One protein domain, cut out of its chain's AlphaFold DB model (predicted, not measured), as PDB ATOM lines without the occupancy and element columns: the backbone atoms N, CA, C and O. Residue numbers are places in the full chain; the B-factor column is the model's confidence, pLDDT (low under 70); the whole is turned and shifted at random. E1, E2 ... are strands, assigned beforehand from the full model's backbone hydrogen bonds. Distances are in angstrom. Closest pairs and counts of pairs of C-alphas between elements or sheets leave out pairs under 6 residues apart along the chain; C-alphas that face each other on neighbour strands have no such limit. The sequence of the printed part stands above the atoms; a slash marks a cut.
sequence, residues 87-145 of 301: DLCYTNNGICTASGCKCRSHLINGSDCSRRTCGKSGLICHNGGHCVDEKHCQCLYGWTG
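What this domain is: This is residues 87 to 145 of the 301 residues of the protein "Hypothetical protein" of Rotaria sp. Silwood2 (UniProt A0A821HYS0). What is the shape? With little regular structure, it is two small hairpins, E1-E2 and E3-E4, following one another along the longest axis, with unnamed residues 126 to 145 looping beside E3-E4. What forms it? The printed 59 residues, all strand by class, hold four named strands, E1 to E4 in order, in two antiparallel sheets. How spread is it? It is compact but flat, with a radius of gyration of the C-alphas of 11.4 A, spanning 35 by 27 by 14 A.

Where its parts are: Where is the first hairpin? E1, residues 94 to 97, begins at C-alpha 94 (-23.028, 29.835, -11.069); E2 is residues 100 to 103. And the second? E3 is residues 115 to 118, 9.9 A long; E4, residues 123 to 125, ends at C-alpha 125 (-19.546, 30.640, 4.232).

How they stand to each other: What pairs within hydrogen-bond range? In E1-E2, N 95 and O 102, 2.8 A; in E3-E4, N 118 and O 123, 2.8 A. Do the hairpins meet? E1 and E2 are apart from E3 and E4, but residues 108 to 109 pair antiparallel with 115 to 116 of E3.

The domain as a whole: How large? The farthest C-alphas, Ala 98 and Lys 135, are 34.8 A apart. Any cut? The printed part has no cut; E2 to E3 is a long link. Where is confidence low? Eight residues are under 70, among them 90 to 92.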
ATOM      1  N   ASP A  87     -31.523  27.810 -11.247       53.25
ATOM      2  CA  ASP A  87     -32.053  27.664  -9.879       53.25
ATOM      3  C   ASP A  87     -31.311  26.634  -9.005       53.25
ATOM      4  O   ASP A  87     -31.483  26.604  -7.786       53.25
ATOM      5  N   LEU A  88     -30.476  25.776  -9.602       58.84
ATOM      6  CA  LEU A  88     -29.693  24.766  -8.877       58.84
ATOM      7  C   LEU A  88     -28.269  25.207  -8.527       58.84
ATOM      8  O   LEU A  88     -27.670  24.637  -7.616       58.84
ATOM      9  N   CYS A  89     -27.736  26.207  -9.225       71.31
ATOM     10  CA  CYS A  89     -26.425  26.774  -8.944       71.31
ATOM     11  C   CYS A  89     -26.633  28.029  -8.109       71.31
ATOM     12  O   CYS A  89     -26.698  29.106  -8.692       71.31
ATOM     13  N   TYR A  90     -26.803  27.846  -6.790       68.56
ATOM     14  CA  TYR A  90     -27.131  28.854  -5.772       68.56
ATOM     15  C   TYR A  90     -27.400  30.233  -6.388       68.56
ATOM     16  O   TYR A  90     -26.455  30.980  -6.649       68.56
ATOM     17  N   THR A  91     -28.666  30.464  -6.746       61.38
ATOM     18  CA  THR A  91     -29.187  31.523  -7.632       61.38
ATOM     19  C   THR A  91     -28.191  32.643  -7.968       61.38
ATOM     20  O   THR A  91     -27.840  33.474  -7.133       61.38
ATOM     21  N   ASN A  92     -27.764  32.679  -9.235       66.56
ATOM     22  CA  ASN A  92     -26.823  33.637  -9.842       66.56
ATOM     23  C   ASN A  92     -25.336  33.499  -9.475       66.56
ATOM     24  O   ASN A  92     -24.510  34.173 -10.093       66.56
ATOM     25  N   ASN A  93     -24.942  32.618  -8.549       74.62
ATOM     26  CA  ASN A  93     -23.521  32.402  -8.239       74.62
ATOM     27  C   ASN A  93     -22.810  31.463  -9.228       74.62
ATOM     28  O   ASN A  93     -21.576  31.396  -9.243       74.62
ATOM     29  N   GLY A  94     -23.562  30.745 -10.061       79.19
ATOM     30  CA  GLY A  94     -23.028  29.835 -11.069       79.19
ATOM     31  C   GLY A  94     -23.708  29.965 -12.425       79.19
ATOM     32  O   GLY A  94     -24.586  30.801 -12.632       79.19
ATOM     33  N   ILE A  95     -23.225  29.156 -13.357       78.69
ATOM     34  CA  ILE A  95     -23.848  28.863 -14.642       78.69
ATOM     35  C   ILE A  95     -24.002  27.348 -14.693       78.69
ATOM     36  O   ILE A  95     -23.044  26.608 -14.438       78.69
ATOM     37  N   CYS A  96     -25.206  26.889 -15.004       72.50
ATOM     38  CA  CYS A  96     -25.477  25.480 -15.237       72.50
ATOM     39  C   CYS A  96     -24.748  24.983 -16.504       72.50
ATOM     40  O   CYS A  96     -24.864  25.573 -17.577       72.50
ATOM     41  N   THR A  97     -24.000  23.878 -16.399       72.38
ATOM     42  CA  THR A  97     -23.384  23.185 -17.543       72.38
ATOM     43  C   THR A  97     -23.789  21.709 -17.579       72.38
ATOM     44  O   THR A  97     -24.334  21.171 -16.613       72.38
ATOM     45  N   ALA A  98     -23.480  21.020 -18.684       62.84
ATOM     46  CA  ALA A  98     -23.745  19.586 -18.854       62.84
ATOM     47  C   ALA A  98     -23.077  18.692 -17.783       62.84
ATOM     48  O   ALA A  98     -23.501  17.557 -17.579       62.84
ATOM     49  N   SER A  99     -22.051  19.199 -17.090       65.31
ATOM     50  CA  SER A  99     -21.300  18.494 -16.045       65.31
ATOM     51  C   SER A  99     -21.610  18.972 -14.616       65.31
ATOM     52  O   SER A  99     -20.915  18.560 -13.690       65.31
ATOM     53  N   GLY A 100     -22.605  19.848 -14.416       70.75
ATOM     54  CA  GLY A 100     -22.967  20.418 -13.108       70.75
ATOM     55  C   GLY A 100     -22.838  21.945 -13.059       70.75
ATOM     56  O   GLY A 100     -22.925  22.614 -14.084       70.75
ATOM     57  N   CYS A 101     -22.651  22.523 -11.871       78.38
ATOM     58  CA  CYS A 101     -22.513  23.975 -11.729       78.38
ATOM     59  C   CYS A 101     -21.082  24.453 -11.984       78.38
ATOM     60  O   CYS A 101     -20.139  24.005 -11.331       78.38
ATOM     61  N   LYS A 102     -20.922  25.428 -12.884       85.62
ATOM     62  CA  LYS A 102     -19.688  26.208 -13.028       85.62
ATOM     63  C   LYS A 102     -19.837  27.525 -12.272       85.62
ATOM     64  O   LYS A 102     -20.611  28.386 -12.682       85.62
ATOM     65  N   CYS A 103     -19.097  27.701 -11.182       86.38
ATOM     66  CA  CYS A 103     -19.210  28.907 -10.360       86.38
ATOM     67  C   CYS A 103     -18.595  30.128 -11.058       86.38
ATOM     68  O   CYS A 103     -17.556  30.028 -11.712       86.38
ATOM     69  N   ARG A 104     -19.260  31.285 -10.943       86.12
ATOM     70  CA  ARG A 104     -18.883  32.523 -11.653       86.12
ATOM     71  C   ARG A 104     -17.646  33.201 -11.071       86.12
ATOM     72  O   ARG A 104     -16.971  33.944 -11.772       86.12
ATOM     73  N   SER A 105     -17.354  32.958  -9.795       86.44
ATOM     74  CA  SER A 105     -16.199  33.510  -9.092       86.44
ATOM     75  C   SER A 105     -15.318  32.387  -8.569       86.44
ATOM     76  O   SER A 105     -15.828  31.380  -8.089       86.44
ATOM     77  N   HIS A 106     -14.002  32.590  -8.599       83.88
ATOM     78  CA  HIS A 106     -13.021  31.675  -8.009       83.88
ATOM     79  C   HIS A 106     -13.128  31.600  -6.477       83.88
ATOM     80  O   HIS A 106     -12.700  30.619  -5.876       83.88
ATOM     81  N   LEU A 107     -13.731  32.613  -5.846       84.56
ATOM     82  CA  LEU A 107     -14.041  32.618  -4.416       84.56
ATOM     83  C   LEU A 107     -15.307  31.819  -4.086       84.56
ATOM     84  O   LEU A 107     -15.634  31.674  -2.914       84.56
ATOM     85  N   ILE A 108     -16.041  31.340  -5.093       86.44
ATOM     86  CA  ILE A 108     -17.250  30.539  -4.916       86.44
ATOM     87  C   ILE A 108     -16.980  29.124  -5.416       86.44
ATOM     88  O   ILE A 108     -16.482  28.916  -6.520       86.44
ATOM     89  N   ASN A 109     -17.316  28.141  -4.598       83.69
ATOM     90  CA  ASN A 109     -17.026  26.737  -4.835       83.69
ATOM     91  C   ASN A 109     -18.159  25.840  -4.301       83.69
ATOM     92  O   ASN A 109     -19.196  26.308  -3.825       83.69
ATOM     93  N   GLY A 110     -17.986  24.526  -4.443       78.44
ATOM     94  CA  GLY A 110     -19.032  23.533  -4.187       78.44
ATOM     95  C   GLY A 110     -19.780  23.118  -5.455       78.44
ATOM     96  O   GLY A 110     -19.777  23.823  -6.460       78.44
ATOM     97  N   SER A 111     -20.409  21.943  -5.406       75.44
ATOM     98  CA  SER A 111     -21.122  21.329  -6.539       75.44
ATOM     99  C   SER A 111     -22.345  22.120  -7.013       75.44
ATOM    100  O   SER A 111     -22.829  21.889  -8.116       75.44
ATOM    101  N   ASP A 112     -22.837  23.028  -6.178       77.44
ATOM    102  CA  ASP A 112     -24.004  23.887  -6.373       77.44
ATOM    103  C   ASP A 112     -23.666  25.382  -6.218       77.44
ATOM    104  O   ASP A 112     -24.564  26.215  -6.164       77.44
ATOM    105  N   CYS A 113     -22.381  25.745  -6.134       84.31
ATOM    106  CA  CYS A 113     -21.914  27.119  -5.910       84.31
ATOM    107  C   CYS A 113     -22.455  27.793  -4.635       84.31
ATOM    108  O   CYS A 113     -22.557  29.022  -4.571       84.31
ATOM    109  N   SER A 114     -22.775  27.006  -3.601       86.50
ATOM    110  CA  SER A 114     -23.279  27.517  -2.325       86.50
ATOM    111  C   SER A 114     -22.182  27.866  -1.311       86.50
ATOM    112  O   SER A 114     -22.508  28.195  -0.170       86.50
ATOM    113  N   ARG A 115     -20.895  27.695  -1.628       89.62
ATOM    114  CA  ARG A 115     -19.799  27.932  -0.674       89.62
ATOM    115  C   ARG A 115     -18.967  29.114  -1.131       89.62
ATOM    116  O   ARG A 115     -18.578  29.168  -2.292       89.62
ATOM    117  N   ARG A 116     -18.700  30.060  -0.233       89.81
ATOM    118  CA  ARG A 116     -17.931  31.274  -0.526       89.81
ATOM    119  C   ARG A 116     -16.750  31.402   0.425       89.81
ATOM    120  O   ARG A 116     -16.946  31.400   1.632       89.81
ATOM    121  N   THR A 117     -15.547  31.544  -0.112       90.25
ATOM    122  CA  THR A 117     -14.321  31.769   0.659       90.25
ATOM    123  C   THR A 117     -14.120  33.266   0.918       90.25
ATOM    124  O   THR A 117     -14.183  34.072  -0.014       90.25
ATOM    125  N   CYS A 118     -13.871  33.638   2.175       86.38
ATOM    126  CA  CYS A 118     -13.673  35.018   2.609       86.38
ATOM    127  C   CYS A 118     -12.184  35.367   2.680       86.38
ATOM    128  O   CYS A 118     -11.482  34.924   3.585       86.38
ATOM    129  N   GLY A 119     -11.716  36.192   1.741       82.00
ATOM    130  CA  GLY A 119     -10.375  36.786   1.778       82.00
ATOM    131  C   GLY A 119      -9.238  35.773   1.953       82.00
ATOM    132  O   GLY A 119      -9.304  34.647   1.456       82.00
ATOM    133  N   LYS A 120      -8.172  36.185   2.653       78.56
ATOM    134  CA  LYS A 120      -6.976  35.346   2.886       78.56
ATOM    135  C   LYS A 120      -7.076  34.441   4.119       78.56
ATOM    136  O   LYS A 120      -6.218  33.580   4.294       78.56
ATOM    137  N   SER A 121      -8.092  34.617   4.964       74.25
ATOM    138  CA  SER A 121      -8.272  33.833   6.196       74.25
ATOM    139  C   SER A 121      -8.654  32.372   5.939       74.25
ATOM    140  O   SER A 121      -8.475  31.527   6.812       74.25
ATOM    141  N   GLY A 122      -9.211  32.077   4.759       80.62
ATOM    142  CA  GLY A 122      -9.705  30.747   4.407       80.62
ATOM    143  C   GLY A 122     -11.052  30.383   5.042       80.62
ATOM    144  O   GLY A 122     -11.489  29.244   4.878       80.62
ATOM    145  N   LEU A 123     -11.734  31.312   5.728       83.44
ATOM    146  CA  LEU A 123     -13.098  31.092   6.222       83.44
ATOM    147  C   LEU A 123     -14.047  30.828   5.044       83.44
ATOM    148  O   LEU A 123     -14.000  31.533   4.035       83.44
ATOM    149  N   ILE A 124     -14.925  29.830   5.171       87.75
ATOM    150  CA  ILE A 124     -15.905  29.477   4.137       87.75
ATOM    151  C   ILE A 124     -17.319  29.682   4.681       87.75
ATOM    152  O   ILE A 124     -17.698  29.071   5.678       87.75
ATOM    153  N   CYS A 125     -18.116  30.499   3.993       87.75
ATOM    154  CA  CYS A 125     -19.546  30.640   4.232       87.75
ATOM    155  C   CYS A 125     -20.315  29.614   3.396       87.75
ATOM    156  O   CYS A 125     -20.236  29.611   2.167       87.75
ATOM    157  N   HIS A 126     -21.055  28.735   4.061       87.75
ATOM    158  CA  HIS A 126     -21.876  27.686   3.464       87.75
ATOM    159  C   HIS A 126     -23.301  28.173   3.195       87.75
ATOM    160  O   HIS A 126     -23.714  29.231   3.671       87.75
ATOM    161  N   ASN A 127     -24.058  27.380   2.429       83.06
ATOM    162  CA  ASN A 127     -25.474  27.620   2.116       83.06
ATOM    163  C   ASN A 127     -25.739  29.035   1.560       83.06
ATOM    164  O   ASN A 127     -26.769  29.660   1.818       83.06
ATOM    165  N   GLY A 128     -24.736  29.510   0.816       82.75
ATOM    166  CA  GLY A 128     -24.519  30.828   0.231       82.75
ATOM    167  C   GLY A 128     -24.678  32.013   1.172       82.75
ATOM    168  O   GLY A 128     -25.112  33.087   0.769       82.75
ATOM    169  N   GLY A 129     -24.226  31.836   2.413       87.81
ATOM    170  CA  GLY A 129     -23.845  32.969   3.243       87.81
ATOM    171  C   GLY A 129     -22.836  33.888   2.539       87.81
ATOM    172  O   GLY A 129     -22.056  33.469   1.674       87.81
ATOM    173  N   HIS A 130     -22.855  35.158   2.928       88.25
ATOM    174  CA  HIS A 130     -21.986  36.197   2.385       88.25
ATOM    175  C   HIS A 130     -20.887  36.563   3.379       88.25
ATOM    176  O   HIS A 130     -21.113  36.576   4.585       88.25
ATOM    177  N   CYS A 131     -19.700  36.880   2.873       89.31
ATOM    178  CA  CYS A 131     -18.614  37.391   3.703       89.31
ATOM    179  C   CYS A 131     -18.914  38.844   4.068       89.31
ATOM    180  O   CYS A 131     -19.062  39.671   3.168       89.31
ATOM    181  N   VAL A 132     -19.003  39.140   5.364       87.69
ATOM    182  CA  VAL A 132     -19.061  40.526   5.856       87.69
ATOM    183  C   VAL A 132     -17.646  41.087   5.928       87.69
ATOM    184  O   VAL A 132     -17.382  42.198   5.479       87.69
ATOM    185  N   ASP A 133     -16.729  40.270   6.437       83.81
ATOM    186  CA  ASP A 133     -15.296  40.520   6.489       83.81
ATOM    187  C   ASP A 133     -14.535  39.183   6.356       83.81
ATOM    188  O   ASP A 133     -15.108  38.158   5.978       83.81
ATOM    189  N   GLU A 134     -13.228  39.172   6.625       83.62
ATOM    190  CA  GLU A 134     -12.416  37.952   6.530       83.62
ATOM    191  C   GLU A 134     -12.710  36.916   7.633       83.62
ATOM    192  O   GLU A 134     -12.276  35.774   7.521       83.62
ATOM    193  N   LYS A 135     -13.418  37.262   8.709       80.12
ATOM    194  CA  LYS A 135     -13.669  36.398   9.877       80.12
ATOM    195  C   LYS A 135     -15.150  36.132  10.158       80.12
ATOM    196  O   LYS A 135     -15.445  35.272  10.987       80.12
ATOM    197  N   HIS A 136     -16.069  36.797   9.463       80.81
ATOM    198  CA  HIS A 136     -17.500  36.684   9.727       80.81
ATOM    199  C   HIS A 136     -18.327  36.427   8.464       80.81
ATOM    200  O   HIS A 136     -18.235  37.139   7.459       80.81
ATOM    201  N   CYS A 137     -19.212  35.434   8.568       88.31
ATOM    202  CA  CYS A 137     -20.240  35.143   7.577       88.31
ATOM    203  C   CYS A 137     -21.599  35.709   8.005       88.31
ATOM    204  O   CYS A 137     -22.071  35.462   9.114       88.31
ATOM    205  N   GLN A 138     -22.276  36.393   7.088       87.06
ATOM    206  CA  GLN A 138     -23.697  36.697   7.184       87.06
ATOM    207  C   GLN A 138     -24.499  35.550   6.572       87.06
ATOM    208  O   GLN A 138     -24.426  35.287   5.369       87.06
ATOM    209  N   CYS A 139     -25.279  34.869   7.405       84.19
ATOM    210  CA  CYS A 139     -26.069  33.717   6.987       84.19
ATOM    211  C   CYS A 139     -27.431  34.128   6.430       84.19
ATOM    212  O   CYS A 139     -28.077  35.037   6.954       84.19
ATOM    213  N   LEU A 140     -27.895  33.415   5.399       80.25
ATOM    214  CA  LEU A 140     -29.267  33.550   4.921       80.25
ATOM    215  C   LEU A 140     -30.281  33.013   5.940       80.25
ATOM    216  O   LEU A 140     -29.948  32.249   6.850       80.25
ATOM    217  N   TYR A 141     -31.546  33.406   5.766       76.75
ATOM    218  CA  TYR A 141     -32.647  32.926   6.595       76.75
ATOM    219  C   TYR A 141     -32.680  31.392   6.640       76.75
ATOM    220  O   TYR A 141     -32.500  30.720   5.625       76.75
ATOM    221  N   GLY A 142     -32.892  30.835   7.835       70.75
ATOM    222  CA  GLY A 142     -32.829  29.390   8.059       70.75
ATOM    223  C   GLY A 142     -31.424  28.835   8.324       70.75
ATOM    224  O   GLY A 142     -31.314  27.639   8.582       70.75
ATOM    225  N   TRP A 143     -30.372  29.666   8.331       76.94
ATOM    226  CA  TRP A 143     -28.990  29.250   8.606       76.94
ATOM    227  C   TRP A 143     -28.328  30.055   9.737       76.94
ATOM    228  O   TRP A 143     -28.752  31.167  10.064       76.94
ATOM    229  N   THR A 144     -27.311  29.475  10.375       70.31
ATOM    230  CA  THR A 144     -26.604  30.017  11.545       70.31
ATOM    231  C   THR A 144     -25.179  29.458  11.675       70.31
ATOM    232  O   THR A 144     -24.768  28.558  10.935       70.31
ATOM    233  N   GLY A 145     -24.438  29.977  12.653       68.12
ATOM    234  CA  GLY A 145     -23.052  29.626  12.953       68.12
ATOM    235  C   GLY A 145     -22.039  30.459  12.167       68.12
ATOM    236  O   GLY A 145     -22.373  31.079  11.160       68.12
TER     237      GLY A 145